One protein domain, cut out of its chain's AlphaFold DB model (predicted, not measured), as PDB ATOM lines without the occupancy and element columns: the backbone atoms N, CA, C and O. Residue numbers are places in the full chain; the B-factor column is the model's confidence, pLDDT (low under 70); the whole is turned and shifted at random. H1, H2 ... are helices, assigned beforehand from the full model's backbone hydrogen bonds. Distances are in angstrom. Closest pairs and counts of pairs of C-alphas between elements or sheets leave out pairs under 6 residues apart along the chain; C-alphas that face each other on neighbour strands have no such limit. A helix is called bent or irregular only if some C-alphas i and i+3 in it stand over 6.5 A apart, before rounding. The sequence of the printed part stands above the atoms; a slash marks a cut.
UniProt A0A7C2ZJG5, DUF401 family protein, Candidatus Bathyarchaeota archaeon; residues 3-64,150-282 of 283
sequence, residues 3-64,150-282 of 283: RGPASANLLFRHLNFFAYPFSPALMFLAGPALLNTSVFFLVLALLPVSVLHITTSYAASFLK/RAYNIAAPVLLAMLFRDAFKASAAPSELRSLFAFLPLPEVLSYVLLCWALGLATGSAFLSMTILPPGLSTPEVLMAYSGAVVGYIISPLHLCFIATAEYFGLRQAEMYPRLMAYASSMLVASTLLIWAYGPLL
ATOM      1  N   ARG A   3     314.661 261.888 195.503       88.06
ATOM      2  CA  ARG A   3     314.961 261.221 194.234       88.06
ATOM      3  C   ARG A   3     314.701 259.706 194.289       88.06
ATOM      4  O   ARG A   3     314.373 259.125 193.264       88.06
ATOM      5  N   GLY A   4     314.812 259.066 195.459       88.75
ATOM      6  CA  GLY A   4     314.508 257.636 195.632       88.75
ATOM      7  C   GLY A   4     313.022 257.323 195.430       88.75
ATOM      8  O   GLY A   4     312.687 256.567 194.519       88.75
ATOM      9  N   PRO A   5     312.117 257.951 196.203       90.31
ATOM     10  CA  PRO A   5     310.674 257.874 195.973       90.31
ATOM     11  C   PRO A   5     310.246 258.264 194.551       90.31
ATOM     12  O   PRO A   5     309.375 257.608 193.986       90.31
ATOM     13  N   ALA A   6     310.882 259.275 193.946       91.81
ATOM     14  CA  ALA A   6     310.607 259.664 192.563       91.81
ATOM     15  C   ALA A   6     310.963 258.551 191.563       91.81
ATOM     16  O   ALA A   6     310.140 258.188 190.723       91.81
ATOM     17  N   SER A   7     312.155 257.955 191.673       93.31
ATOM     18  CA  SER A   7     312.538 256.802 190.849       93.31
ATOM     19  C   SER A   7     311.592 255.620 191.068       93.31
ATOM     20  O   SER A   7     311.109 255.050 190.095       93.31
ATOM     21  N   ALA A   8     311.240 255.308 192.317       92.25
ATOM     22  CA  ALA A   8     310.298 254.236 192.622       92.25
ATOM     23  C   ALA A   8     308.930 254.484 191.961       92.25
ATOM     24  O   ALA A   8     308.408 253.603 191.282       92.25
ATOM     25  N   ASN A   9     308.378 255.694 192.082       92.38
ATOM     26  CA  ASN A   9     307.100 256.049 191.460       92.38
ATOM     27  C   ASN A   9     307.109 255.817 189.941       92.38
ATOM     28  O   ASN A   9     306.152 255.261 189.398       92.38
ATOM     29  N   LEU A  10     308.196 256.204 189.266       93.62
ATOM     30  CA  LEU A  10     308.353 255.964 187.835       93.62
ATOM     31  C   LEU A  10     308.430 254.463 187.525       93.62
ATOM     32  O   LEU A  10     307.676 253.973 186.687       93.62
ATOM     33  N   LEU A  11     309.317 253.727 188.193       95.00
ATOM     34  CA  LEU A  11     309.613 252.336 187.855       95.00
ATOM     35  C   LEU A  11     308.453 251.383 188.191       95.00
ATOM     36  O   LEU A  11     308.092 250.535 187.375       95.00
ATOM     37  N   PHE A  12     307.802 251.549 189.346       91.38
ATOM     38  CA  PHE A  12     306.685 250.686 189.751       91.38
ATOM     39  C   PHE A  12     305.437 250.878 188.885       91.38
ATOM     40  O   PHE A  12     304.705 249.915 188.657       91.38
ATOM     41  N   ARG A  13     305.219 252.077 188.325       89.31
ATOM     42  CA  ARG A  13     304.129 252.314 187.362       89.31
ATOM     43  C   ARG A  13     304.277 251.475 186.084       89.31
ATOM     44  O   ARG A  13     303.277 251.188 185.435       89.31
ATOM     45  N   HIS A  14     305.497 251.051 185.761       93.12
ATOM     46  CA  HIS A  14     305.823 250.292 184.552       93.12
ATOM     47  C   HIS A  14     305.865 248.776 184.740       93.12
ATOM     48  O   HIS A  14     306.159 248.051 183.793       93.12
ATOM     49  N   LEU A  15     305.505 248.272 185.925       91.88
ATOM     50  CA  LEU A  15     305.354 246.831 186.149       91.88
ATOM     51  C   LEU A  15     304.321 246.199 185.194       91.88
ATOM     52  O   LEU A  15     304.409 245.019 184.862       91.88
ATOM     53  N   ASN A  16     303.363 246.994 184.708       87.25
ATOM     54  CA  ASN A  16     302.350 246.560 183.750       87.25
ATOM     55  C   ASN A  16     302.933 246.049 182.418       87.25
ATOM     56  O   ASN A  16     302.311 245.195 181.796       87.25
ATOM     57  N   PHE A  17     304.115 246.501 181.992       88.81
ATOM     58  CA  PHE A  17     304.749 245.985 180.775       88.81
ATOM     59  C   PHE A  17     305.134 244.508 180.915       88.81
ATOM     60  O   PHE A  17     305.064 243.767 179.946       88.81
ATOM     61  N   PHE A  18     305.447 244.048 182.124       91.12
ATOM     62  CA  PHE A  18     305.854 242.661 182.342       91.12
ATOM     63  C   PHE A  18     304.704 241.765 182.815       91.12
ATOM     64  O   PHE A  18     304.644 240.597 182.447       91.12
ATOM     65  N   ALA A  19     303.769 242.314 183.596       88.12
ATOM     66  CA  ALA A  19     302.757 241.514 184.288       88.12
ATOM     67  C   ALA A  19     301.321 241.675 183.755       88.12
ATOM     68  O   ALA A  19     300.457 240.867 184.094       88.12
ATOM     69  N   TYR A  20     301.021 242.718 182.968       84.38
ATOM     70  CA  TYR A  20     299.637 243.036 182.600       84.38
ATOM     71  C   TYR A  20     299.294 242.591 181.168       84.38
ATOM     72  O   TYR A  20     299.770 243.215 180.218       84.38
ATOM     73  N   PRO A  21     298.403 241.597 180.973       77.62
ATOM     74  CA  PRO A  21     298.152 240.978 179.666       77.62
ATOM     75  C   PRO A  21     297.551 241.924 178.617       77.62
ATOM     76  O   PRO A  21     297.544 241.597 177.439       77.62
ATOM     77  N   PHE A  22     297.029 243.090 178.997       72.12
ATOM     78  CA  PHE A  22     296.468 244.047 178.032       72.12
ATOM     79  C   PHE A  22     297.348 245.266 177.821       72.12
ATOM     80  O   PHE A  22     296.863 246.324 177.422       72.12
ATOM     81  N   SER A  23     298.649 245.141 178.086       75.81
ATOM     82  CA  SER A  23     299.584 246.123 177.558       75.81
ATOM     83  C   SER A  23     299.620 245.983 176.020       75.81
ATOM     84  O   SER A  23     299.744 244.866 175.507       75.81
ATOM     85  N   PRO A  24     299.511 247.085 175.250       77.19
ATOM     86  CA  PRO A  24     299.537 247.019 173.786       77.19
ATOM     87  C   PRO A  24     300.785 246.321 173.232       77.19
ATOM     88  O   PRO A  24     300.724 245.660 172.202       77.19
ATOM     89  N   ALA A  25     301.912 246.433 173.941       81.56
ATOM     90  CA  ALA A  25     303.152 245.780 173.554       81.56
ATOM     91  C   ALA A  25     303.085 244.249 173.706       81.56
ATOM     92  O   ALA A  25     303.525 243.545 172.805       81.56
ATOM     93  N   LEU A  26     302.480 243.719 174.778       85.06
ATOM     94  CA  LEU A  26     302.293 242.269 174.929       85.06
ATOM     95  C   LEU A  26     301.263 241.710 173.947       85.06
ATOM     96  O   LEU A  26     301.456 240.621 173.413       85.06
ATOM     97  N   MET A  27     300.199 242.466 173.664       80.31
ATOM     98  CA  MET A  27     299.227 242.080 172.636       80.31
ATOM     99  C   MET A  27     299.867 241.988 171.248       80.31
ATOM    100  O   MET A  27     299.543 241.083 170.487       80.31
ATOM    101  N   PHE A  28     300.792 242.896 170.931       82.62
ATOM    102  CA  PHE A  28     301.550 242.858 169.684       82.62
ATOM    103  C   PHE A  28     302.472 241.643 169.597       82.62
ATOM    104  O   PHE A  28     302.467 240.952 168.583       82.62
ATOM    105  N   LEU A  29     303.209 241.351 170.673       87.69
ATOM    106  CA  LEU A  29     304.108 240.195 170.741       87.69
ATOM    107  C   LEU A  29     303.371 238.868 170.567       87.69
ATOM    108  O   LEU A  29     303.835 237.999 169.837       87.69
ATOM    109  N   ALA A  30     302.212 238.736 171.209       85.56
ATOM    110  CA  ALA A  30     301.349 237.565 171.094       85.56
ATOM    111  C   ALA A  30     300.735 237.400 169.696       85.56
ATOM    112  O   ALA A  30     300.283 236.314 169.343       85.56
ATOM    113  N   GLY A  31     300.690 238.477 168.910       79.81
ATOM    114  CA  GLY A  31     300.065 238.477 167.600       79.81
ATOM    115  C   GLY A  31     300.754 237.534 166.602       79.81
ATOM    116  O   GLY A  31     301.932 237.193 166.764       79.81
ATOM    117  N   PRO A  32     300.059 237.169 165.508       75.56
ATOM    118  CA  PRO A  32     300.608 236.299 164.463       75.56
ATOM    119  C   PRO A  32     301.857 236.860 163.773       75.56
ATOM    120  O   PRO A  32     302.613 236.116 163.164       75.56
ATOM    121  N   ALA A  33     302.072 238.176 163.861       72.75
ATOM    122  CA  ALA A  33     303.216 238.856 163.262       72.75
ATOM    123  C   ALA A  33     304.555 238.555 163.961       72.75
ATOM    124  O   ALA A  33     305.599 238.824 163.373       72.75
ATOM    125  N   LEU A  34     304.533 238.045 165.201       83.19
ATOM    126  CA  LEU A  34     305.731 237.794 166.008       83.19
ATOM    127  C   LEU A  34     305.766 236.369 166.559       83.19
ATOM    128  O   LEU A  34     306.446 235.529 165.983       83.19
ATOM    129  N   LEU A  35     305.054 236.095 167.659       87.62
ATOM    130  CA  LEU A  35     305.151 234.806 168.359       87.62
ATOM    131  C   LEU A  35     303.948 233.889 168.136       87.62
ATOM    132  O   LEU A  35     304.025 232.715 168.479       87.62
ATOM    133  N   ASN A  36     302.836 234.410 167.599       87.69
ATOM    134  CA  ASN A  36     301.606 233.648 167.357       87.69
ATOM    135  C   ASN A  36     301.195 232.765 168.558       87.69
ATOM    136  O   ASN A  36     300.916 231.575 168.423       87.69
ATOM    137  N   THR A  37     301.212 233.345 169.759       88.75
ATOM    138  CA  THR A  37     301.015 232.621 171.020       88.75
ATOM    139  C   THR A  37     300.002 233.330 171.907       88.75
ATOM    140  O   THR A  37     299.593 234.463 171.653       88.75
ATOM    141  N   SER A  38     299.563 232.677 172.981       88.94
ATOM    142  CA  SER A  38     298.635 233.308 173.916       88.94
ATOM    143  C   SER A  38     299.328 234.413 174.721       88.94
ATOM    144  O   SER A  38     300.435 234.244 175.234       88.94
ATOM    145  N   VAL A  39     298.646 235.544 174.917       85.75
ATOM    146  CA  VAL A  39     299.181 236.636 175.752       85.75
ATOM    147  C   VAL A  39     299.422 236.174 177.197       85.75
ATOM    148  O   VAL A  39     300.351 236.632 177.854       85.75
ATOM    149  N   PHE A  40     298.610 235.239 177.695       88.00
ATOM    150  CA  PHE A  40     298.765 234.683 179.040       88.00
ATOM    151  C   PHE A  40     300.040 233.849 179.181       88.00
ATOM    152  O   PHE A  40     300.711 233.953 180.206       88.00
ATOM    153  N   PHE A  41     300.414 233.089 178.148       91.62
ATOM    154  CA  PHE A  41     301.705 232.407 178.109       91.62
ATOM    155  C   PHE A  41     302.864 233.410 178.199       91.62
ATOM    156  O   PHE A  41     303.764 233.214 179.011       91.62
ATOM    157  N   LEU A  42     302.804 234.530 177.466       91.56
ATOM    158  CA  LEU A  42     303.836 235.573 177.555       91.56
ATOM    159  C   LEU A  42     303.921 236.208 178.943       91.56
ATOM    160  O   LEU A  42     305.021 236.425 179.443       91.56
ATOM    161  N   VAL A  43     302.782 236.475 179.588       92.19
ATOM    162  CA  VAL A  43     302.768 236.990 180.966       92.19
ATOM    163  C   VAL A  43     303.435 236.001 181.922       92.19
ATOM    164  O   VAL A  43     304.252 236.418 182.737       92.19
ATOM    165  N   LEU A  44     303.147 234.700 181.802       93.12
ATOM    166  CA  LEU A  44     303.802 233.663 182.608       93.12
ATOM    167  C   LEU A  44     305.310 233.601 182.336       93.12
ATOM    168  O   LEU A  44     306.099 233.586 183.280       93.12
ATOM    169  N   ALA A  45     305.714 233.639 181.065       93.81
ATOM    170  CA  ALA A  45     307.118 233.648 180.662       93.81
ATOM    171  C   ALA A  45     307.867 234.910 181.132       93.81
ATOM    172  O   ALA A  45     309.078 234.862 181.331       93.81
ATOM    173  N   LEU A  46     307.166 236.028 181.350       95.00
ATOM    174  CA  LEU A  46     307.712 237.285 181.872       95.00
ATOM    175  C   LEU A  46     307.589 237.435 183.393       95.00
ATOM    176  O   LEU A  46     308.076 238.428 183.937       95.00
ATOM    177  N   LEU A  47     306.997 236.480 184.118       94.31
ATOM    178  CA  LEU A  47     306.948 236.533 185.584       94.31
ATOM    179  C   LEU A  47     308.341 236.617 186.229       94.31
ATOM    180  O   LEU A  47     308.514 237.477 187.099       94.31
ATOM    181  N   PRO A  48     309.357 235.830 185.810       95.38
ATOM    182  CA  PRO A  48     310.708 235.968 186.354       95.38
ATOM    183  C   PRO A  48     311.272 237.379 186.138       95.38
ATOM    184  O   PRO A  48     311.831 237.982 187.054       95.38
ATOM    185  N   VAL A  49     311.043 237.948 184.951       96.50
ATOM    186  CA  VAL A  49     311.458 239.314 184.596       96.50
ATOM    187  C   VAL A  49     310.669 240.366 185.386       96.50
ATOM    188  O   VAL A  49     311.231 241.380 185.786       96.50
ATOM    189  N   SER A  50     309.395 240.117 185.692       95.69
ATOM    190  CA  SER A  50     308.562 240.986 186.537       95.69
ATOM    191  C   SER A  50     309.089 241.054 187.970       95.69
ATOM    192  O   SER A  50     309.165 242.132 188.560       95.69
ATOM    193  N   VAL A  51     309.483 239.906 188.534       96.31
ATOM    194  CA  VAL A  51     310.121 239.841 189.857       96.31
ATOM    195  C   VAL A  51     311.459 240.569 189.824       96.31
ATOM    196  O   VAL A  51     311.728 241.401 190.693       96.31
ATOM    197  N   LEU A  52     312.263 240.326 188.785       96.81
ATOM    198  CA  LEU A  52     313.521 241.031 188.585       96.81
ATOM    199  C   LEU A  52     313.303 242.549 188.539       96.81
ATOM    200  O   LEU A  52     313.952 243.260 189.300       96.81
ATOM    201  N   HIS A  53     312.336 243.036 187.756       96.50
ATOM    202  CA  HIS A  53     311.961 244.452 187.675       96.50
ATOM    203  C   HIS A  53     311.643 245.049 189.046       96.50
ATOM    204  O   HIS A  53     312.133 246.125 189.380       96.50
ATOM    205  N   ILE A  54     310.858 244.354 189.873       95.50
ATOM    206  CA  ILE A  54     310.536 244.800 191.238       95.50
ATOM    207  C   ILE A  54     311.812 244.925 192.077       95.50
ATOM    208  O   ILE A  54     312.021 245.946 192.740       95.50
ATOM    209  N   THR A  55     312.676 243.908 192.039       95.25
ATOM    210  CA  THR A  55     313.909 243.884 192.841       95.25
ATOM    211  C   THR A  55     314.916 244.946 192.400       95.25
ATOM    212  O   THR A  55     315.419 245.684 193.248       95.25
ATOM    213  N   THR A  56     315.162 245.099 191.094       95.00
ATOM    214  CA  THR A  56     316.077 246.109 190.540       95.00
ATOM    215  C   THR A  56     315.532 247.518 190.742       95.00
ATOM    216  O   THR A  56     316.291 248.424 191.085       95.00
ATOM    217  N   SER A  57     314.215 247.711 190.628       94.06
ATOM    218  CA  SER A  57     313.563 248.996 190.899       94.06
ATOM    219  C   SER A  57     313.698 249.411 192.357       94.06
ATOM    220  O   SER A  57     314.042 250.562 192.643       94.06
ATOM    221  N   TYR A  58     313.464 248.480 193.286       92.94
ATOM    222  CA  TYR A  58     313.654 248.722 194.714       92.94
ATOM    223  C   TYR A  58     315.121 249.042 195.024       92.94
ATOM    224  O   TYR A  58     315.415 250.059 195.658       92.94
ATOM    225  N   ALA A  59     316.036 248.217 194.510       93.44
ATOM    226  CA  ALA A  59     317.472 248.381 194.663       93.44
ATOM    227  C   ALA A  59     317.944 249.757 194.167       93.44
ATOM    228  O   ALA A  59     318.492 250.533 194.944       93.44
ATOM    229  N   ALA A  60     317.663 250.112 192.914       92.06
ATOM    230  CA  ALA A  60     318.094 251.376 192.321       92.06
ATOM    231  C   ALA A  60     317.462 252.613 192.988       92.06
ATOM    232  O   ALA A  60     318.068 253.686 193.028       92.06
ATOM    233  N   SER A  61     316.251 252.478 193.533       90.94
ATOM    234  CA  SER A  61     315.549 253.584 194.193       90.94
ATOM    235  C   SER A  61     316.057 253.832 195.615       90.94
ATOM    236  O   SER A  61     316.272 254.988 196.000       90.94
ATOM    237  N   PHE A  62     316.273 252.767 196.393       88.31
ATOM    238  CA  PHE A  62     316.462 252.861 197.844       88.31
ATOM    239  C   PHE A  62     317.835 252.418 198.350       88.31
ATOM    240  O   PHE A  62     318.248 252.893 199.412       88.31
ATOM    241  N   LEU A  63     318.583 251.585 197.618       83.56
ATOM    242  CA  LEU A  63     319.978 251.336 197.982       83.56
ATOM    243  C   LEU A  63     320.769 252.618 197.731       83.56
ATOM    244  O   LEU A  63     320.652 253.268 196.691       83.56
ATOM    245  N   LYS A  64     321.541 253.027 198.738       68.25
ATOM    246  CA  LYS A  64     322.285 254.288 198.728       68.25
ATOM    247  C   LYS A  64     323.374 254.248 197.652       68.25
ATOM    248  O   LYS A  64     324.509 253.873 197.926       68.25
ATOM    249  N   ARG A 150     298.454 274.774 184.795       62.47
ATOM    250  CA  ARG A 150     299.664 274.670 183.959       62.47
ATOM    251  C   ARG A 150     299.658 273.422 183.074       62.47
ATOM    252  O   ARG A 150     300.718 272.920 182.713       62.47
ATOM    253  N   ALA A 151     298.480 272.945 182.669       63.09
ATOM    254  CA  ALA A 151     298.347 271.729 181.873       63.09
ATOM    255  C   ALA A 151     299.183 271.771 180.582       63.09
ATOM    256  O   ALA A 151     299.613 270.729 180.104       63.09
ATOM    257  N   TYR A 152     299.475 272.964 180.050       68.62
ATOM    258  CA  TYR A 152     300.357 273.153 178.897       68.62
ATOM    259  C   TYR A 152     301.816 272.726 179.150       68.62
ATOM    260  O   TYR A 152     302.454 272.243 178.219       68.62
ATOM    261  N   ASN A 153     302.330 272.831 180.383       64.88
ATOM    262  CA  ASN A 153     303.674 272.358 180.744       64.88
ATOM    263  C   ASN A 153     303.800 270.836 180.630       64.88
ATOM    264  O   ASN A 153     304.892 270.339 180.391       64.88
ATOM    265  N   ILE A 154     302.686 270.112 180.756       62.88
ATOM    266  CA  ILE A 154     302.626 268.661 180.559       62.88
ATOM    267  C   ILE A 154     302.243 268.360 179.108       62.88
ATOM    268  O   ILE A 154     302.919 267.597 178.426       62.88
ATOM    269  N   ALA A 155     301.185 268.994 178.601       64.88
ATOM    270  CA  ALA A 155     300.611 268.702 177.294       64.88
ATOM    271  C   ALA A 155     301.545 269.045 176.124       64.88
ATOM    272  O   ALA A 155     301.577 268.293 175.154       64.88
ATOM    273  N   ALA A 156     302.318 270.136 176.193       69.94
ATOM    274  CA  ALA A 156     303.213 270.517 175.101       69.94
ATOM    275  C   ALA A 156     304.405 269.548 174.948       69.94
ATOM    276  O   ALA A 156     304.595 269.048 173.837       69.94
ATOM    277  N   PRO A 157     305.152 269.180 176.013       62.28
ATOM    278  CA  PRO A 157     306.150 268.113 175.918       62.28
ATOM    279  C   PRO A 157     305.555 266.775 175.478       62.28
ATOM    280  O   PRO A 157     306.173 266.075 174.681       62.28
ATOM    281  N   VAL A 158     304.343 266.442 175.940       60.06
ATOM    282  CA  VAL A 158     303.637 265.224 175.516       60.06
ATOM    283  C   VAL A 158     303.385 265.221 174.009       60.06
ATOM    284  O   VAL A 158     303.731 264.258 173.325       60.06
ATOM    285  N   LEU A 159     302.804 266.300 173.485       69.44
ATOM    286  CA  LEU A 159     302.486 266.438 172.067       69.44
ATOM    287  C   LEU A 159     303.751 266.383 171.206       69.44
ATOM    288  O   LEU A 159     303.781 265.669 170.206       69.44
ATOM    289  N   LEU A 160     304.805 267.093 171.609       72.56
ATOM    290  CA  LEU A 160     306.084 267.093 170.900       72.56
ATOM    291  C   LEU A 160     306.750 265.712 170.924       72.56
ATOM    292  O   LEU A 160     307.266 265.283 169.897       72.56
ATOM    293  N   ALA A 161     306.687 264.989 172.045       61.88
ATOM    294  CA  ALA A 161     307.186 263.617 172.132       61.88
ATOM    295  C   ALA A 161     306.417 262.671 171.194       61.88
ATOM    296  O   ALA A 161     307.024 261.842 170.518       61.88
ATOM    297  N   MET A 162     305.090 262.817 171.100       68.81
ATOM    298  CA  MET A 162     304.266 262.029 170.178       68.81
ATOM    299  C   MET A 162     304.543 262.368 168.706       68.81
ATOM    300  O   MET A 162     304.683 261.456 167.894       68.81
ATOM    301  N   LEU A 163     304.685 263.651 168.366       77.00
ATOM    302  CA  LEU A 163     305.045 264.089 167.015       77.00
ATOM    303  C   LEU A 163     306.448 263.618 166.619       77.00
ATOM    304  O   LEU A 163     306.632 263.104 165.519       77.00
ATOM    305  N   PHE A 164     307.428 263.739 167.522       74.62
ATOM    306  CA  PHE A 164     308.784 263.236 167.304       74.62
ATOM    307  C   PHE A 164     308.778 261.730 167.047       74.62
ATOM    308  O   PHE A 164     309.414 261.262 166.107       74.62
ATOM    309  N   ARG A 165     308.025 260.972 167.850       70.69
ATOM    310  CA  ARG A 165     307.859 259.529 167.678       70.69
ATOM    311  C   ARG A 165     307.341 259.186 166.278       70.69
ATOM    312  O   ARG A 165     307.874 258.281 165.636       70.69
ATOM    313  N   ASP A 166     306.315 259.890 165.813       76.75
ATOM    314  CA  ASP A 166     305.700 259.614 164.514       76.75
ATOM    315  C   ASP A 166     306.615 260.049 163.354       76.75
ATOM    316  O   ASP A 166     306.759 259.307 162.381       76.75
ATOM    317  N   ALA A 167     307.329 261.173 163.491       83.00
ATOM    318  CA  ALA A 167     308.356 261.603 162.542       83.00
ATOM    319  C   ALA A 167     309.532 260.612 162.470       83.00
ATOM    320  O   ALA A 167     309.977 260.253 161.382       83.00
ATOM    321  N   PHE A 168     309.999 260.112 163.617       76.94
ATOM    322  CA  PHE A 168     311.057 259.106 163.693       76.94
ATOM    323  C   PHE A 168     310.629 257.799 163.017       76.94
ATOM    324  O   PHE A 168     311.403 257.223 162.256       76.94
ATOM    325  N   LYS A 169     309.379 257.364 163.223       73.00
ATOM    326  CA  LYS A 169     308.810 256.183 162.553       73.00
ATOM    327  C   LYS A 169     308.702 256.362 161.035       73.00
ATOM    328  O   LYS A 169     308.923 255.404 160.304       73.00
ATOM    329  N   ALA A 170     308.325 257.553 160.573       83.00
ATOM    330  CA  ALA A 170     308.209 257.861 159.148       83.00
ATOM    331  C   ALA A 170     309.573 258.047 158.458       83.00
ATOM    332  O   ALA A 170     309.650 258.028 157.232       83.00
ATOM    333  N   SER A 171     310.640 258.241 159.232       83.50
ATOM    334  CA  SER A 171     311.999 258.386 158.718       83.50
ATOM    335  C   SER A 171     312.664 257.037 158.409       83.50
ATOM    336  O   SER A 171     312.227 255.989 158.877       83.50
ATOM    337  N   ALA A 172     313.790 257.074 157.691       82.75
ATOM    338  CA  ALA A 172     314.676 255.919 157.505       82.75
ATOM    339  C   ALA A 172     315.571 255.630 158.734       82.75
ATOM    340  O   ALA A 172     316.370 254.695 158.711       82.75
ATOM    341  N   ALA A 173     315.463 256.402 159.825       78.94
ATOM    342  CA  ALA A 173     316.327 256.232 160.994       78.94
ATOM    343  C   ALA A 173     316.272 254.817 161.606       78.94
ATOM    344  O   ALA A 173     317.337 254.284 161.917       78.94
ATOM    345  N   PRO A 174     315.100 254.156 161.748       71.56
ATOM    346  CA  PRO A 174     315.056 252.790 162.265       71.56
ATOM    347  C   PRO A 174     315.816 251.792 161.375       71.56
ATOM    348  O   PRO A 174     316.548 250.952 161.897       71.56
ATOM    349  N   SER A 175     315.691 251.891 160.044       75.62
ATOM    350  CA  SER A 175     316.385 250.994 159.109       75.62
ATOM    351  C   SER A 175     317.895 251.222 159.083       75.62
ATOM    352  O   SER A 175     318.645 250.249 159.048       75.62
ATOM    353  N   GLU A 176     318.347 252.474 159.177       82.94
ATOM    354  CA  GLU A 176     319.779 252.789 159.270       82.94
ATOM    355  C   GLU A 176     320.381 252.354 160.612       82.94
ATOM    356  O   GLU A 176     321.488 251.832 160.673       82.94
ATOM    357  N   LEU A 177     319.639 252.483 161.716       76.00
ATOM    358  CA  LEU A 177     320.072 251.918 162.996       76.00
ATOM    359  C   LEU A 177     320.258 250.402 162.878       76.00
ATOM    360  O   LEU A 177     321.282 249.875 163.308       76.00
ATOM    361  N   ARG A 178     319.316 249.697 162.241       71.75
ATOM    362  CA  ARG A 178     319.442 248.253 162.001       71.75
ATOM    363  C   ARG A 178     320.676 247.909 161.161       71.75
ATOM    364  O   ARG A 178     321.352 246.939 161.494       71.75
ATOM    365  N   SER A 179     320.977 248.678 160.110       77.31
ATOM    366  CA  SER A 179     322.162 248.442 159.273       77.31
ATOM    367  C   SER A 179     323.452 248.634 160.075       77.31
ATOM    368  O   SER A 179     324.314 247.760 160.043       77.31
ATOM    369  N   LEU A 180     323.545 249.690 160.892       78.31
ATOM    370  CA  LEU A 180     324.692 249.933 161.772       78.31
ATOM    371  C   LEU A 180     324.933 248.771 162.741       78.31
ATOM    372  O   LEU A 180     326.062 248.300 162.855       78.31
ATOM    373  N   PHE A 181     323.880 248.272 163.397       71.69
ATOM    374  CA  PHE A 181     323.994 247.147 164.331       71.69
ATOM    375  C   PHE A 181     324.338 245.815 163.650       71.69
ATOM    376  O   PHE A 181     324.931 244.960 164.303       71.69
ATOM    377  N   ALA A 182     324.038 245.648 162.357       72.00
ATOM    378  CA  ALA A 182     324.425 244.461 161.591       72.00
ATOM    379  C   ALA A 182     325.936 244.391 161.288       72.00
ATOM    380  O   ALA A 182     326.460 243.302 161.073       72.00
ATOM    381  N   PHE A 183     326.648 245.527 161.291       74.31
ATOM    382  CA  PHE A 183     328.105 245.567 161.087       74.31
ATOM    383  C   PHE A 183     328.916 245.349 162.370       74.31
ATOM    384  O   PHE A 183     330.128 245.132 162.300       74.31
ATOM    385  N   LEU A 184     328.287 245.424 163.546       76.56
ATOM    386  CA  LEU A 184     328.976 245.149 164.801       76.56
ATOM    387  C   LEU A 184     329.210 243.635 164.951       76.56
ATOM    388  O   LEU A 184     328.272 242.862 164.765       76.56
ATOM    389  N   PRO A 185     330.413 243.190 165.367       78.56
ATOM    390  CA  PRO A 185     330.717 241.783 165.641       78.56
ATOM    391  C   PRO A 185     330.112 241.337 166.986       78.56
ATOM    392  O   PRO A 185     330.804 240.828 167.867       78.56
ATOM    393  N   LEU A 186     328.821 241.601 167.185       80.25
ATOM    394  CA  LEU A 186     328.064 241.203 168.364       80.25
ATOM    395  C   LEU A 186     327.236 239.952 168.047       80.25
ATOM    396  O   LEU A 186     326.774 239.800 166.916       80.25
ATOM    397  N   PRO A 187     326.990 239.078 169.039       85.44
ATOM    398  CA  PRO A 187     325.988 238.029 168.907       85.44
ATOM    399  C   PRO A 187     324.646 238.626 168.475       85.44
ATOM    400  O   PRO A 187     324.226 239.653 169.013       85.44
ATOM    401  N   GLU A 188     323.964 237.970 167.541       83.12
ATOM    402  CA  GLU A 188     322.734 238.470 166.921       83.12
ATOM    403  C   GLU A 188     321.652 238.837 167.957       83.12
ATOM    404  O   GLU A 188     321.046 239.903 167.903       83.12
ATOM    405  N   VAL A 189     321.486 238.022 168.997       85.69
ATOM    406  CA  VAL A 189     320.533 238.304 170.083       85.69
ATOM    407  C   VAL A 189     320.864 239.610 170.813       85.69
ATOM    408  O   VAL A 189     319.975 240.395 171.144       85.69
ATOM    409  N   LEU A 190     322.151 239.879 171.050       88.81
ATOM    410  CA  LEU A 190     322.586 241.088 171.745       88.81
ATOM    411  C   LEU A 190     322.380 242.337 170.880       88.81
ATOM    412  O   LEU A 190     322.038 243.392 171.418       88.81
ATOM    413  N   SER A 191     322.533 242.227 169.558       87.62
ATOM    414  CA  SER A 191     322.261 243.345 168.653       87.62
ATOM    415  C   SER A 191     320.776 243.725 168.680       87.62
ATOM    416  O   SER A 191     320.470 244.911 168.796       87.62
ATOM    417  N   TYR A 192     319.857 242.751 168.720       89.19
ATOM    418  CA  TYR A 192     318.421 243.020 168.880       89.19
ATOM    419  C   TYR A 192     318.084 243.657 170.228       89.19
ATOM    420  O   TYR A 192     317.337 244.633 170.267       89.19
ATOM    421  N   VAL A 193     318.662 243.169 171.330       93.25
ATOM    422  CA  VAL A 193     318.451 243.760 172.665       93.25
ATOM    423  C   VAL A 193     318.881 245.224 172.695       93.25
ATOM    424  O   VAL A 193     318.117 246.080 173.149       93.25
ATOM    425  N   LEU A 194     320.081 245.524 172.197       92.19
ATOM    426  CA  LEU A 194     320.622 246.882 172.187       92.19
ATOM    427  C   LEU A 194     319.871 247.795 171.216       92.19
ATOM    428  O   LEU A 194     319.601 248.945 171.562       92.19
ATOM    429  N   LEU A 195     319.485 247.285 170.044       89.88
ATOM    430  CA  LEU A 195     318.679 248.020 169.072       89.88
ATOM    431  C   LEU A 195     317.311 248.377 169.661       89.88
ATOM    432  O   LEU A 195     316.916 249.541 169.645       89.88
ATOM    433  N   CYS A 196     316.603 247.401 170.227       92.31
ATOM    434  CA  CYS A 196     315.307 247.622 170.859       92.31
ATOM    435  C   CYS A 196     315.418 248.564 172.064       92.31
ATOM    436  O   CYS A 196     314.576 249.445 172.222       92.31
ATOM    437  N   TRP A 197     316.474 248.449 172.876       94.81
ATOM    438  CA  TRP A 197     316.756 249.404 173.949       94.81
ATOM    439  C   TRP A 197     316.979 250.826 173.427       94.81
ATOM    440  O   TRP A 197     316.357 251.767 173.926       94.81
ATOM    441  N   ALA A 198     317.813 250.989 172.398       91.88
ATOM    442  CA  ALA A 198     318.116 252.287 171.807       91.88
ATOM    443  C   ALA A 198     316.865 252.929 171.193       91.88
ATOM    444  O   ALA A 198     316.607 254.111 171.415       91.88
ATOM    445  N   LEU A 199     316.046 252.150 170.482       89.25
ATOM    446  CA  LEU A 199     314.774 252.615 169.930       89.25
ATOM    447  C   LEU A 199     313.766 252.949 171.031       89.25
ATOM    448  O   LEU A 199     313.058 253.951 170.919       89.25
ATOM    449  N   GLY A 200     313.730 252.175 172.116       91.56
ATOM    450  CA  GLY A 200     312.852 252.439 173.255       91.56
ATOM    451  C   GLY A 200     313.206 253.765 173.912       91.56
ATOM    452  O   GLY A 200     312.327 254.585 174.179       91.56
ATOM    453  N   LEU A 201     314.508 254.000 174.086       91.88
ATOM    454  CA  LEU A 201     315.067 255.240 174.606       91.88
ATOM    455  C   LEU A 201     314.797 256.424 173.672       91.88
ATOM    456  O   LEU A 201     314.321 257.463 174.129       91.88
ATOM    457  N   ALA A 202     315.077 256.266 172.379       87.56
ATOM    458  CA  ALA A 202     314.944 257.331 171.394       87.56
ATOM    459  C   ALA A 202     313.482 257.727 171.187       87.56
ATOM    460  O   ALA A 202     313.170 258.909 171.173       87.56
ATOM    461  N   THR A 203     312.577 256.758 171.059       83.62
ATOM    462  CA  THR A 203     311.175 257.015 170.691       83.62
ATOM    463  C   THR A 203     310.250 257.228 171.882       83.62
ATOM    464  O   THR A 203     309.116 257.672 171.697       83.62
ATOM    465  N   GLY A 204     310.673 256.846 173.091       85.88
ATOM    466  CA  GLY A 204     309.764 256.765 174.230       85.88
ATOM    467  C   GLY A 204     308.621 255.777 173.974       85.88
ATOM    468  O   GLY A 204     307.512 255.981 174.470       85.88
ATOM    469  N   SER A 205     308.865 254.694 173.217       85.31
ATOM    470  CA  SER A 205     307.882 253.640 172.938       85.31
ATOM    471  C   SER A 205     308.497 252.237 172.908       85.31
ATOM    472  O   SER A 205     309.242 251.876 171.995       85.31
ATOM    473  N   ALA A 206     308.095 251.387 173.859       87.81
ATOM    474  CA  ALA A 206     308.439 249.965 173.815       87.81
ATOM    475  C   ALA A 206     307.799 249.260 172.604       87.81
ATOM    476  O   ALA A 206     308.436 248.432 171.971       87.81
ATOM    477  N   PHE A 207     306.564 249.626 172.234       85.06
ATOM    478  CA  PHE A 207     305.850 249.017 171.104       85.06
ATOM    479  C   PHE A 207     306.581 249.223 169.770       85.06
ATOM    480  O   PHE A 207     306.826 248.253 169.061       85.06
ATOM    481  N   LEU A 208     306.976 250.459 169.437       81.31
ATOM    482  CA  LEU A 208     307.666 250.739 168.168       81.31
ATOM    483  C   LEU A 208     309.001 250.009 168.061       81.31
ATOM    484  O   LEU A 208     309.350 249.504 166.998       81.31
ATOM    485  N   SER A 209     309.703 249.902 169.182       86.56
ATOM    486  CA  SER A 209     310.969 249.181 169.268       86.56
ATOM    487  C   SER A 209     310.827 247.706 168.904       86.56
ATOM    488  O   SER A 209     311.768 247.133 168.375       86.56
ATOM    489  N   MET A 210     309.655 247.103 169.123       86.56
ATOM    490  CA  MET A 210     309.394 245.713 168.740       86.56
ATOM    491  C   MET A 210     309.025 245.551 167.267       86.56
ATOM    492  O   MET A 210     309.181 244.464 166.726       86.56
ATOM    493  N   THR A 211     308.561 246.608 166.593       83.25
ATOM    494  CA  THR A 211     308.140 246.506 165.181       83.25
ATOM    495  C   THR A 211     309.298 246.289 164.209       83.25
ATOM    496  O   THR A 211     309.057 245.927 163.062       83.25
ATOM    497  N   ILE A 212     310.542 246.505 164.649       82.69
ATOM    498  CA  ILE A 212     311.730 246.310 163.813       82.69
ATOM    499  C   ILE A 212     312.261 244.873 163.825       82.69
ATOM    500  O   ILE A 212     313.119 244.536 163.004       82.69
ATOM    501  N   LEU A 213     311.792 244.044 164.764       84.88
ATOM    502  CA  LEU A 213     312.277 242.679 164.897       84.88
ATOM    503  C   LEU A 213     311.901 241.849 163.664       84.88
ATOM    504  O   LEU A 213     310.785 241.983 163.154       84.88
ATOM    505  N   PRO A 214     312.816 241.003 163.164       82.38
ATOM    506  CA  PRO A 214     312.485 240.082 162.091       82.38
ATOM    507  C   PRO A 214     311.451 239.041 162.551       82.38
ATOM    508  O   PRO A 214     311.422 238.670 163.728       82.38
ATOM    509  N   PRO A 215     310.613 238.541 161.628       78.94
ATOM    510  CA  PRO A 215     309.776 237.381 161.904       78.94
ATOM    511  C   PRO A 215     310.644 236.126 162.087       78.94
ATOM    512  O   PRO A 215     311.725 236.027 161.508       78.94
ATOM    513  N   GLY A 216     310.149 235.150 162.852       82.94
ATOM    514  CA  GLY A 216     310.808 233.848 163.032       82.94
ATOM    515  C   GLY A 216     311.829 233.770 164.170       82.94
ATOM    516  O   GLY A 216     312.470 232.733 164.318       82.94
ATOM    517  N   LEU A 217     311.969 234.824 164.980       88.44
ATOM    518  CA  LEU A 217     312.742 234.764 166.223       88.44
ATOM    519  C   LEU A 217     312.091 233.814 167.233       88.44
ATOM    520  O   LEU A 217     310.864 233.743 167.340       88.44
ATOM    521  N   SER A 218     312.924 233.133 168.013       91.50
ATOM    522  CA  SER A 218     312.470 232.279 169.109       91.50
ATOM    523  C   SER A 218     311.854 233.103 170.248       91.50
ATOM    524  O   SER A 218     312.163 234.286 170.437       91.50
ATOM    525  N   THR A 219     311.003 232.469 171.062       92.50
ATOM    526  CA  THR A 219     310.384 233.119 172.230       92.50
ATOM    527  C   THR A 219     311.422 233.802 173.137       92.50
ATOM    528  O   THR A 219     311.236 234.984 173.440       92.50
ATOM    529  N   PRO A 220     312.537 233.156 173.547       93.88
ATOM    530  CA  PRO A 220     313.540 233.800 174.398       93.88
ATOM    531  C   PRO A 220     314.153 235.060 173.772       93.88
ATOM    532  O   PRO A 220     314.291 236.071 174.459       93.88
ATOM    533  N   GLU A 221     314.474 235.040 172.477       92.69
ATOM    534  CA  GLU A 221     315.076 236.184 171.772       92.69
ATOM    535  C   GLU A 221     314.138 237.391 171.757       92.69
ATOM    536  O   GLU A 221     314.545 238.514 172.069       92.69
ATOM    537  N   VAL A 222     312.855 237.147 171.480       93.62
ATOM    538  CA  VAL A 222     311.826 238.190 171.497       93.62
ATOM    539  C   VAL A 222     311.642 238.761 172.904       93.62
ATOM    540  O   VAL A 222     311.530 239.979 173.053       93.62
ATOM    541  N   LEU A 223     311.653 237.926 173.949       95.19
ATOM    542  CA  LEU A 223     311.539 238.392 175.337       95.19
ATOM    543  C   LEU A 223     312.766 239.196 175.794       95.19
ATOM    544  O   LEU A 223     312.616 240.172 176.541       95.19
ATOM    545  N   MET A 224     313.972 238.831 175.343       95.50
ATOM    546  CA  MET A 224     315.189 239.604 175.618       95.50
ATOM    547  C   MET A 224     315.118 240.976 174.947       95.50
ATOM    548  O   MET A 224     315.306 242.000 175.610       95.50
ATOM    549  N   ALA A 225     314.790 241.011 173.652       94.81
ATOM    550  CA  ALA A 225     314.626 242.252 172.902       94.81
ATOM    551  C   ALA A 225     313.521 243.135 173.505       94.81
ATOM    552  O   ALA A 225     313.703 244.344 173.678       94.81
ATOM    553  N   TYR A 226     312.415 242.518 173.929       95.38
ATOM    554  CA  TYR A 226     311.323 243.188 174.629       95.38
ATOM    555  C   TYR A 226     311.765 243.829 175.941       95.38
ATOM    556  O   TYR A 226     311.452 244.992 176.199       95.38
ATOM    557  N   SER A 227     312.528 243.100 176.755       96.00
ATOM    558  CA  SER A 227     313.062 243.630 178.011       96.00
ATOM    559  C   SER A 227     313.968 244.836 177.749       96.00
ATOM    560  O   SER A 227     313.832 245.858 178.423       96.00
ATOM    561  N   GLY A 228     314.799 244.773 176.702       96.12
ATOM    562  CA  GLY A 228     315.586 245.910 176.221       96.12
ATOM    563  C   GLY A 228     314.722 247.118 175.855       96.12
ATOM    564  O   GLY A 228     314.933 248.212 176.390       96.12
ATOM    565  N   ALA A 229     313.700 246.915 175.015       95.56
ATOM    566  CA  ALA A 229     312.748 247.952 174.614       95.56
ATOM    567  C   ALA A 229     312.063 248.626 175.806       95.56
ATOM    568  O   ALA A 229     311.975 249.854 175.855       95.56
ATOM    569  N   VAL A 230     311.587 247.838 176.775       95.75
ATOM    570  CA  VAL A 230     310.907 248.354 177.971       95.75
ATOM    571  C   VAL A 230     311.874 249.139 178.851       95.75
ATOM    572  O   VAL A 230     311.522 250.224 179.313       95.75
ATOM    573  N   VAL A 231     313.104 248.654 179.053       96.88
ATOM    574  CA  VAL A 231     314.107 249.399 179.822       96.88
ATOM    575  C   VAL A 231     314.401 250.742 179.164       96.88
ATOM    576  O   VAL A 231     314.321 251.760 179.848       96.88
ATOM    577  N   GLY A 232     314.677 250.762 177.855       95.75
ATOM    578  CA  GLY A 232     314.943 251.993 177.105       95.75
ATOM    579  C   GLY A 232     313.770 252.969 177.169       95.75
ATOM    580  O   GLY A 232     313.948 254.149 177.466       95.75
ATOM    581  N   TYR A 233     312.555 252.453 176.987       94.12
ATOM    582  CA  TYR A 233     311.309 253.205 177.106       94.12
ATOM    583  C   TYR A 233     311.154 253.908 178.459       94.12
ATOM    584  O   TYR A 233     310.840 255.097 178.494       94.12
ATOM    585  N   ILE A 234     311.398 253.200 179.565       94.81
ATOM    586  CA  ILE A 234     311.217 253.729 180.925       94.81
ATOM    587  C   ILE A 234     312.169 254.900 181.209       94.81
ATOM    588  O   ILE A 234     311.780 255.863 181.871       94.81
ATOM    589  N   ILE A 235     313.412 254.826 180.719       95.12
ATOM    590  CA  ILE A 235     314.441 255.854 180.951       95.12
ATOM    591  C   ILE A 235     314.462 256.958 179.883       95.12
ATOM    592  O   ILE A 235     315.289 257.875 179.957       95.12
ATOM    593  N   SER A 236     313.587 256.870 178.880       92.50
ATOM    594  CA  SER A 236     313.510 257.849 177.800       92.50
ATOM    595  C   SER A 236     313.124 259.226 178.343       92.50
ATOM    596  O   SER A 236     312.108 259.343 179.029       92.50
ATOM    597  N   PRO A 237     313.860 260.302 178.007       87.00
ATOM    598  CA  PRO A 237     313.483 261.656 178.418       87.00
ATOM    599  C   PRO A 237     312.139 262.095 177.817       87.00
ATOM    600  O   PRO A 237     311.472 262.961 178.382       87.00
ATOM    601  N   LEU A 238     311.731 261.472 176.704       84.50
ATOM    602  CA  LEU A 238     310.463 261.717 176.015       84.50
ATOM    603  C   LEU A 238     309.286 260.969 176.657       84.50
ATOM    604  O   LEU A 238     308.133 261.164 176.272       84.50
ATOM    605  N   HIS A 239     309.554 260.092 177.624       87.06
ATOM    606  CA  HIS A 239     308.523 259.283 178.241       87.06
ATOM    607  C   HIS A 239     307.669 260.102 179.227       87.06
ATOM    608  O   HIS A 239     308.149 260.676 180.206       87.06
ATOM    609  N   LEU A 240     306.353 260.100 179.006       82.94
ATOM    610  CA  LEU A 240     305.419 260.989 179.705       82.94
ATOM    611  C   LEU A 240     305.349 260.757 181.212       82.94
ATOM    612  O   LEU A 240     305.275 261.720 181.974       82.94
ATOM    613  N   CYS A 241     305.392 259.500 181.678       88.50
ATOM    614  CA  CYS A 241     305.354 259.270 183.121       88.50
ATOM    615  C   CYS A 241     306.656 259.714 183.792       88.50
ATOM    616  O   CYS A 241     306.625 260.000 184.987       88.50
ATOM    617  N   PHE A 242     307.771 259.812 183.059       89.38
ATOM    618  CA  PHE A 242     309.017 260.354 183.592       89.38
ATOM    619  C   PHE A 242     308.896 261.866 183.769       89.38
ATOM    620  O   PHE A 242     309.132 262.355 184.873       89.38
ATOM    621  N   ILE A 243     308.427 262.584 182.743       86.25
ATOM    622  CA  ILE A 243     308.163 264.032 182.821       86.25
ATOM    623  C   ILE A 243     307.208 264.340 183.985       86.25
ATOM    624  O   ILE A 243     307.550 265.120 184.873       86.25
ATOM    625  N   ALA A 244     306.064 263.652 184.047       82.00
ATOM    626  CA  ALA A 244     305.065 263.867 185.094       82.00
ATOM    627  C   ALA A 244     305.584 263.532 186.503       82.00
ATOM    628  O   ALA A 244     305.226 264.194 187.474       82.00
ATOM    629  N   THR A 245     306.437 262.510 186.636       87.06
ATOM    630  CA  THR A 245     307.053 262.171 187.929       87.06
ATOM    631  C   THR A 245     308.058 263.238 188.355       87.06
ATOM    632  O   THR A 245     308.039 263.657 189.508       87.06
ATOM    633  N   ALA A 246     308.912 263.701 187.440       87.56
ATOM    634  CA  ALA A 246     309.880 264.756 187.727       87.56
ATOM    635  C   ALA A 246     309.175 266.048 188.174       87.56
ATOM    636  O   ALA A 246     309.541 266.621 189.198       87.56
ATOM    637  N   GLU A 247     308.101 266.441 187.478       82.81
ATOM    638  CA  GLU A 247     307.292 267.610 187.837       82.81
ATOM    639  C   GLU A 247     306.603 267.451 189.197       82.81
ATOM    640  O   GLU A 247     306.704 268.345 190.037       82.81
ATOM    641  N   TYR A 248     305.976 266.298 189.463       83.88
ATOM    642  CA  TYR A 248     305.299 266.034 190.738       83.88
ATOM    643  C   TYR A 248     306.245 266.133 191.945       83.88
ATOM    644  O   TYR A 248     305.873 266.665 192.988       83.88
ATOM    645  N   PHE A 249     307.478 265.640 191.805       86.00
ATOM    646  CA  PHE A 249     308.482 265.689 192.869       86.00
ATOM    647  C   PHE A 249     309.328 266.974 192.866       86.00
ATOM    648  O   PHE A 249     310.218 267.108 193.707       86.00
ATOM    649  N   GLY A 250     309.071 267.915 191.948       85.88
ATOM    650  CA  GLY A 250     309.830 269.162 191.829       85.88
ATOM    651  C   GLY A 250     311.306 268.956 191.466       85.88
ATOM    652  O   GLY A 250     312.155 269.748 191.871       85.88
ATOM    653  N   LEU A 251     311.621 267.880 190.741       89.56
ATOM    654  CA  LEU A 251     312.976 267.508 190.334       89.56
ATOM    655  C   LEU A 251     313.210 267.832 188.859       89.56
ATOM    656  O   LEU A 251     312.306 267.744 188.028       89.56
ATOM    657  N   ARG A 252     314.463 268.111 188.493       89.19
ATOM    658  CA  ARG A 252     314.871 268.047 187.082       89.19
ATOM    659  C   ARG A 252     315.031 266.580 186.685       89.19
ATOM    660  O   ARG A 252     315.603 265.799 187.444       89.19
ATOM    661  N   GLN A 253     314.625 266.206 185.469       87.94
ATOM    662  CA  GLN A 253     314.815 264.836 184.952       87.94
ATOM    663  C   GLN A 253     316.276 264.362 185.088       87.94
ATOM    664  O   GLN A 253     316.528 263.239 185.520       87.94
ATOM    665  N   ALA A 254     317.239 265.256 184.822       90.88
ATOM    666  CA  ALA A 254     318.679 265.035 185.004       90.88
ATOM    667  C   ALA A 254     319.054 264.467 186.390       90.88
ATOM    668  O   ALA A 254     319.950 263.637 186.502       90.88
ATOM    669  N   GLU A 255     318.350 264.868 187.451       90.25
ATOM    670  CA  GLU A 255     318.642 264.440 188.825       90.25
ATOM    671  C   GLU A 255     318.206 263.001 189.122       90.25
ATOM    672  O   GLU A 255     318.689 262.393 190.080       90.25
ATOM    673  N   MET A 256     317.295 262.453 188.316       92.69
ATOM    674  CA  MET A 256     316.818 261.077 188.446       92.69
ATOM    675  C   MET A 256     317.707 260.090 187.675       92.69
ATOM    676  O   MET A 256     317.772 258.916 188.048       92.69
ATOM    677  N   TYR A 257     318.442 260.553 186.656       93.19
ATOM    678  CA  TYR A 257     319.260 259.699 185.787       93.19
ATOM    679  C   TYR A 257     320.281 258.814 186.507       93.19
ATOM    680  O   TYR A 257     320.373 257.656 186.120       93.19
ATOM    681  N   PRO A 258     321.002 259.238 187.564       92.50
ATOM    682  CA  PRO A 258     321.953 258.347 188.236       92.50
ATOM    683  C   PRO A 258     321.309 257.046 188.741       92.50
ATOM    684  O   PRO A 258     321.857 255.961 188.559       92.50
ATOM    685  N   ARG A 259     320.100 257.141 189.313       93.50
ATOM    686  CA  ARG A 259     319.323 255.970 189.744       93.50
ATOM    687  C   ARG A 259     318.736 255.209 188.561       93.50
ATOM    688  O   ARG A 259     318.766 253.984 188.549       93.50
ATOM    689  N   LEU A 260     318.226 255.922 187.555       94.81
ATOM    690  CA  LEU A 260     317.651 255.294 186.363       94.81
ATOM    691  C   LEU A 260     318.696 254.555 185.522       94.81
ATOM    692  O   LEU A 260     318.374 253.522 184.954       94.81
ATOM    693  N   MET A 261     319.945 255.022 185.483       94.62
ATOM    694  CA  MET A 261     321.054 254.332 184.824       94.62
ATOM    695  C   MET A 261     321.483 253.088 185.602       94.62
ATOM    696  O   MET A 261     321.746 252.055 184.989       94.62
ATOM    697  N   ALA A 262     321.496 253.141 186.938       94.25
ATOM    698  CA  ALA A 262     321.726 251.952 187.762       94.25
ATOM    699  C   ALA A 262     320.626 250.897 187.545       94.25
ATOM    700  O   ALA A 262     320.919 249.716 187.360       94.25
ATOM    701  N   TYR A 263     319.362 251.324 187.489       95.88
ATOM    702  CA  TYR A 263     318.250 250.456 187.106       95.88
ATOM    703  C   TYR A 263     318.426 249.908 185.682       95.88
ATOM    704  O   TYR A 263     318.366 248.702 185.491       95.88
ATOM    705  N   ALA A 264     318.690 250.759 184.688       96.12
ATOM    706  CA  ALA A 264     318.751 250.337 183.292       96.12
ATOM    707  C   ALA A 264     319.882 249.342 183.030       96.12
ATOM    708  O   ALA A 264     319.655 248.311 182.404       96.12
ATOM    709  N   SER A 265     321.081 249.617 183.546       95.12
ATOM    710  CA  SER A 265     322.230 248.714 183.416       95.12
ATOM    711  C   SER A 265     321.987 247.374 184.113       95.12
ATOM    712  O   SER A 265     322.177 246.328 183.496       95.12
ATOM    713  N   SER A 266     321.505 247.387 185.363       95.44
ATOM    714  CA  SER A 266     321.205 246.150 186.097       95.44
ATOM    715  C   SER A 266     320.080 245.347 185.445       95.44
ATOM    716  O   SER A 266     320.210 244.137 185.299       95.44
ATOM    717  N   MET A 267     319.010 246.008 185.004       96.44
ATOM    718  CA  MET A 267     317.859 245.356 184.388       96.44
ATOM    719  C   MET A 267     318.196 244.776 183.014       96.44
ATOM    720  O   MET A 267     317.807 243.645 182.743       96.44
ATOM    721  N   LEU A 268     318.941 245.494 182.165       95.75
ATOM    722  CA  LEU A 268     319.381 244.971 180.865       95.75
ATOM    723  C   LEU A 268     320.196 243.693 181.044       95.75
ATOM    724  O   LEU A 268     319.819 242.650 180.524       95.75
ATOM    725  N   VAL A 269     321.262 243.753 181.844       95.19
ATOM    726  CA  VAL A 269     322.152 242.603 182.045       95.19
ATOM    727  C   VAL A 269     321.413 241.444 182.711       95.19
ATOM    728  O   VAL A 269     321.457 240.317 182.219       95.19
ATOM    729  N   ALA A 270     320.705 241.703 183.813       96.31
ATOM    730  CA  ALA A 270     320.060 240.639 184.569       96.31
ATOM    731  C   ALA A 270     318.881 240.014 183.812       96.31
ATOM    732  O   ALA A 270     318.701 238.806 183.907       96.31
ATOM    733  N   SER A 271     318.104 240.787 183.041       95.81
ATOM    734  CA  SER A 271     316.996 240.223 182.254       95.81
ATOM    735  C   SER A 271     317.508 239.347 181.116       95.81
ATOM    736  O   SER A 271     317.009 238.237 180.954       95.81
ATOM    737  N   THR A 272     318.548 239.772 180.393       93.94
ATOM    738  CA  THR A 272     319.162 238.960 179.334       93.94
ATOM    739  C   THR A 272     319.730 237.656 179.894       93.94
ATOM    740  O   THR A 272     319.442 236.593 179.354       93.94
ATOM    741  N   LEU A 273     320.467 237.707 181.011       94.56
ATOM    742  CA  LEU A 273     321.005 236.507 181.664       94.56
ATOM    743  C   LEU A 273     319.906 235.585 182.197       94.56
ATOM    744  O   LEU A 273     319.991 234.368 182.043       94.56
ATOM    745  N   LEU A 274     318.867 236.156 182.812       95.44
ATOM    746  CA  LEU A 274     317.750 235.391 183.350       95.44
ATOM    747  C   LEU A 274     317.011 234.667 182.223       95.44
ATOM    748  O   LEU A 274     316.853 233.452 182.297       95.44
ATOM    749  N   ILE A 275     316.630 235.383 181.160       95.00
ATOM    750  CA  ILE A 275     315.944 234.803 179.996       95.00
ATOM    751  C   ILE A 275     316.831 233.781 179.293       95.00
ATOM    752  O   ILE A 275     316.327 232.766 178.835       95.00
ATOM    753  N   TRP A 276     318.146 233.989 179.244       92.69
ATOM    754  CA  TRP A 276     319.058 233.000 178.673       92.69
ATOM    755  C   TRP A 276     319.066 231.704 179.495       92.69
ATOM    756  O   TRP A 276     319.057 230.616 178.926       92.69
ATOM    757  N   ALA A 277     318.997 231.808 180.826       93.56
ATOM    758  CA  ALA A 277     319.002 230.655 181.722       93.56
ATOM    759  C   ALA A 277     317.708 229.822 181.665       93.56
ATOM    760  O   ALA A 277     317.785 228.595 181.673       93.56
ATOM    761  N   TYR A 278     316.526 230.455 181.613       94.25
ATOM    762  CA  TYR A 278     315.244 229.726 181.531       94.25
ATOM    763  C   TYR A 278     314.696 229.587 180.105       94.25
ATOM    764  O   TYR A 278     313.717 228.875 179.895       94.25
ATOM    765  N   GLY A 279     315.326 230.228 179.121       89.75
ATOM    766  CA  GLY A 279     314.941 230.208 177.711       89.75
ATOM    767  C   GLY A 279     314.787 228.807 177.113       89.75
ATOM    768  O   GLY A 279     313.797 228.595 176.424       89.75
ATOM    769  N   PRO A 280     315.657 227.825 177.428       91.00
ATOM    770  CA  PRO A 280     315.490 226.446 176.959       91.00
ATOM    771  C   PRO A 280     314.205 225.748 177.439       91.00
ATOM    772  O   PRO A 280     313.859 224.693 176.920       91.00
ATOM    773  N   LEU A 281     313.517 226.299 178.446       89.12
ATOM    774  CA  LEU A 281     312.237 225.786 178.948       89.12
ATOM    775  C   LEU A 281     311.032 226.391 178.214       89.12
ATOM    776  O   LEU A 281     309.900 225.970 178.458       89.12
ATOM    777  N   LEU A 282     311.253 227.408 177.377       88.44
ATOM    778  CA  LEU A 282     310.206 228.046 176.594       88.44
ATOM    779  C   LEU A 282     310.077 227.357 175.221       88.44
ATOM    780  O   LEU A 282     311.105 227.065 174.611       88.44
TER     781      LEU A 282
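This is residues 3 to 64 and 150 to 282 of the 283 residues of the protein "DUF401 family protein" of Candidatus Bathyarchaeota archaeon (UniProt A0A7C2ZJG5). A rounded body of helices has H10 as its core: the long H12 runs beside it, H8 and H9 pack on it, and H1 and H5 pack on H12 to make a bundle. H6 and H7 form a wide corner beyond H8, short H2, H3 and H4 line another side, and H11 sits at one end between H1, H6 and H12. The 195 printed residues hold twelve named helices, H1 to H12 in chain order, with no named strand: all helix. The whole is compact, with a radius of gyration of the C-alphas of 16.3 A and spans of 47 by 38 by 34 A.

H12, residues 253 to 281, is the longest helix at 39.6 A and begins at C-alpha 253, (314.815, 264.836, 184.952). It has a kink of 40 degrees near residue 260 and is irregular, with C-alphas 277 and 280 7.3 A apart. The others are H10, 219 to 235, 24.7 A; H8, 188 to 203, 22.2 A; H9, 206 to 210; H5, 47 to 62, 22.5 A; H6, 151 to 170, 28.4 A; H7, 173 to 182; H11, 240 to 248; H2, 16 to 19; H3, 24 to 30; H4, 39 to 45; and H1, 3 to 13, from (314.961, 261.221, 194.234).

H12 and H8 are the hubs, touching four helices each. H12 touches H10 at a shallow tilt of 7 degrees, opposite ways, closest at C-alphas 279 and 220, 5.1 A. H1, H5 and H12 form an up and down bundle, each running against the one before; the closest C-alphas of H5 and H12 are Ala 60 and Tyr 263, 5.3 A. H8 touches H10, the same way at 29 degrees, a shallow tilt, with C-alphas 201 and 232 closest at 4.1 A. H9 touches H3 at C-alphas 207 and 25, 4.9 A. H3 touches H4 about perpendicular, at 82 degrees, with C-alphas 30 and 39 closest at 5.2 A. H2 touches residues 47 to 50 of H5 alone, closest at C-alphas 18 and 50, 5.3 A. H7 and H8 form a hairpin, with C-alphas 181 and 191 closest at 6.0 A. H6 and H11 only just touch, with 3 pairs of C-alphas within 8 A, the closest Val 158 and Leu 240, 6.2 A. Every O i to N i+4 pair is within hydrogen-bond range in H1, H3, H4, H5 and H7 to H11, but 15 of 16 in H6 and 21 of 25 in H12; H2 is too short for one.

The C-alphas of Arg 150 and Pro 280 are the farthest apart, 51.2 A. Residues 65 to 149 are not printed, and C-alphas 64 and 150 are 33.8 A apart across that cut. Of the links printed whole, H3 to H4 and H9 to H10 are short and the others tight. The mean pLDDT of the printed part is 86.5; residues 64, 150 to 159 and 161 to 162 are under 70.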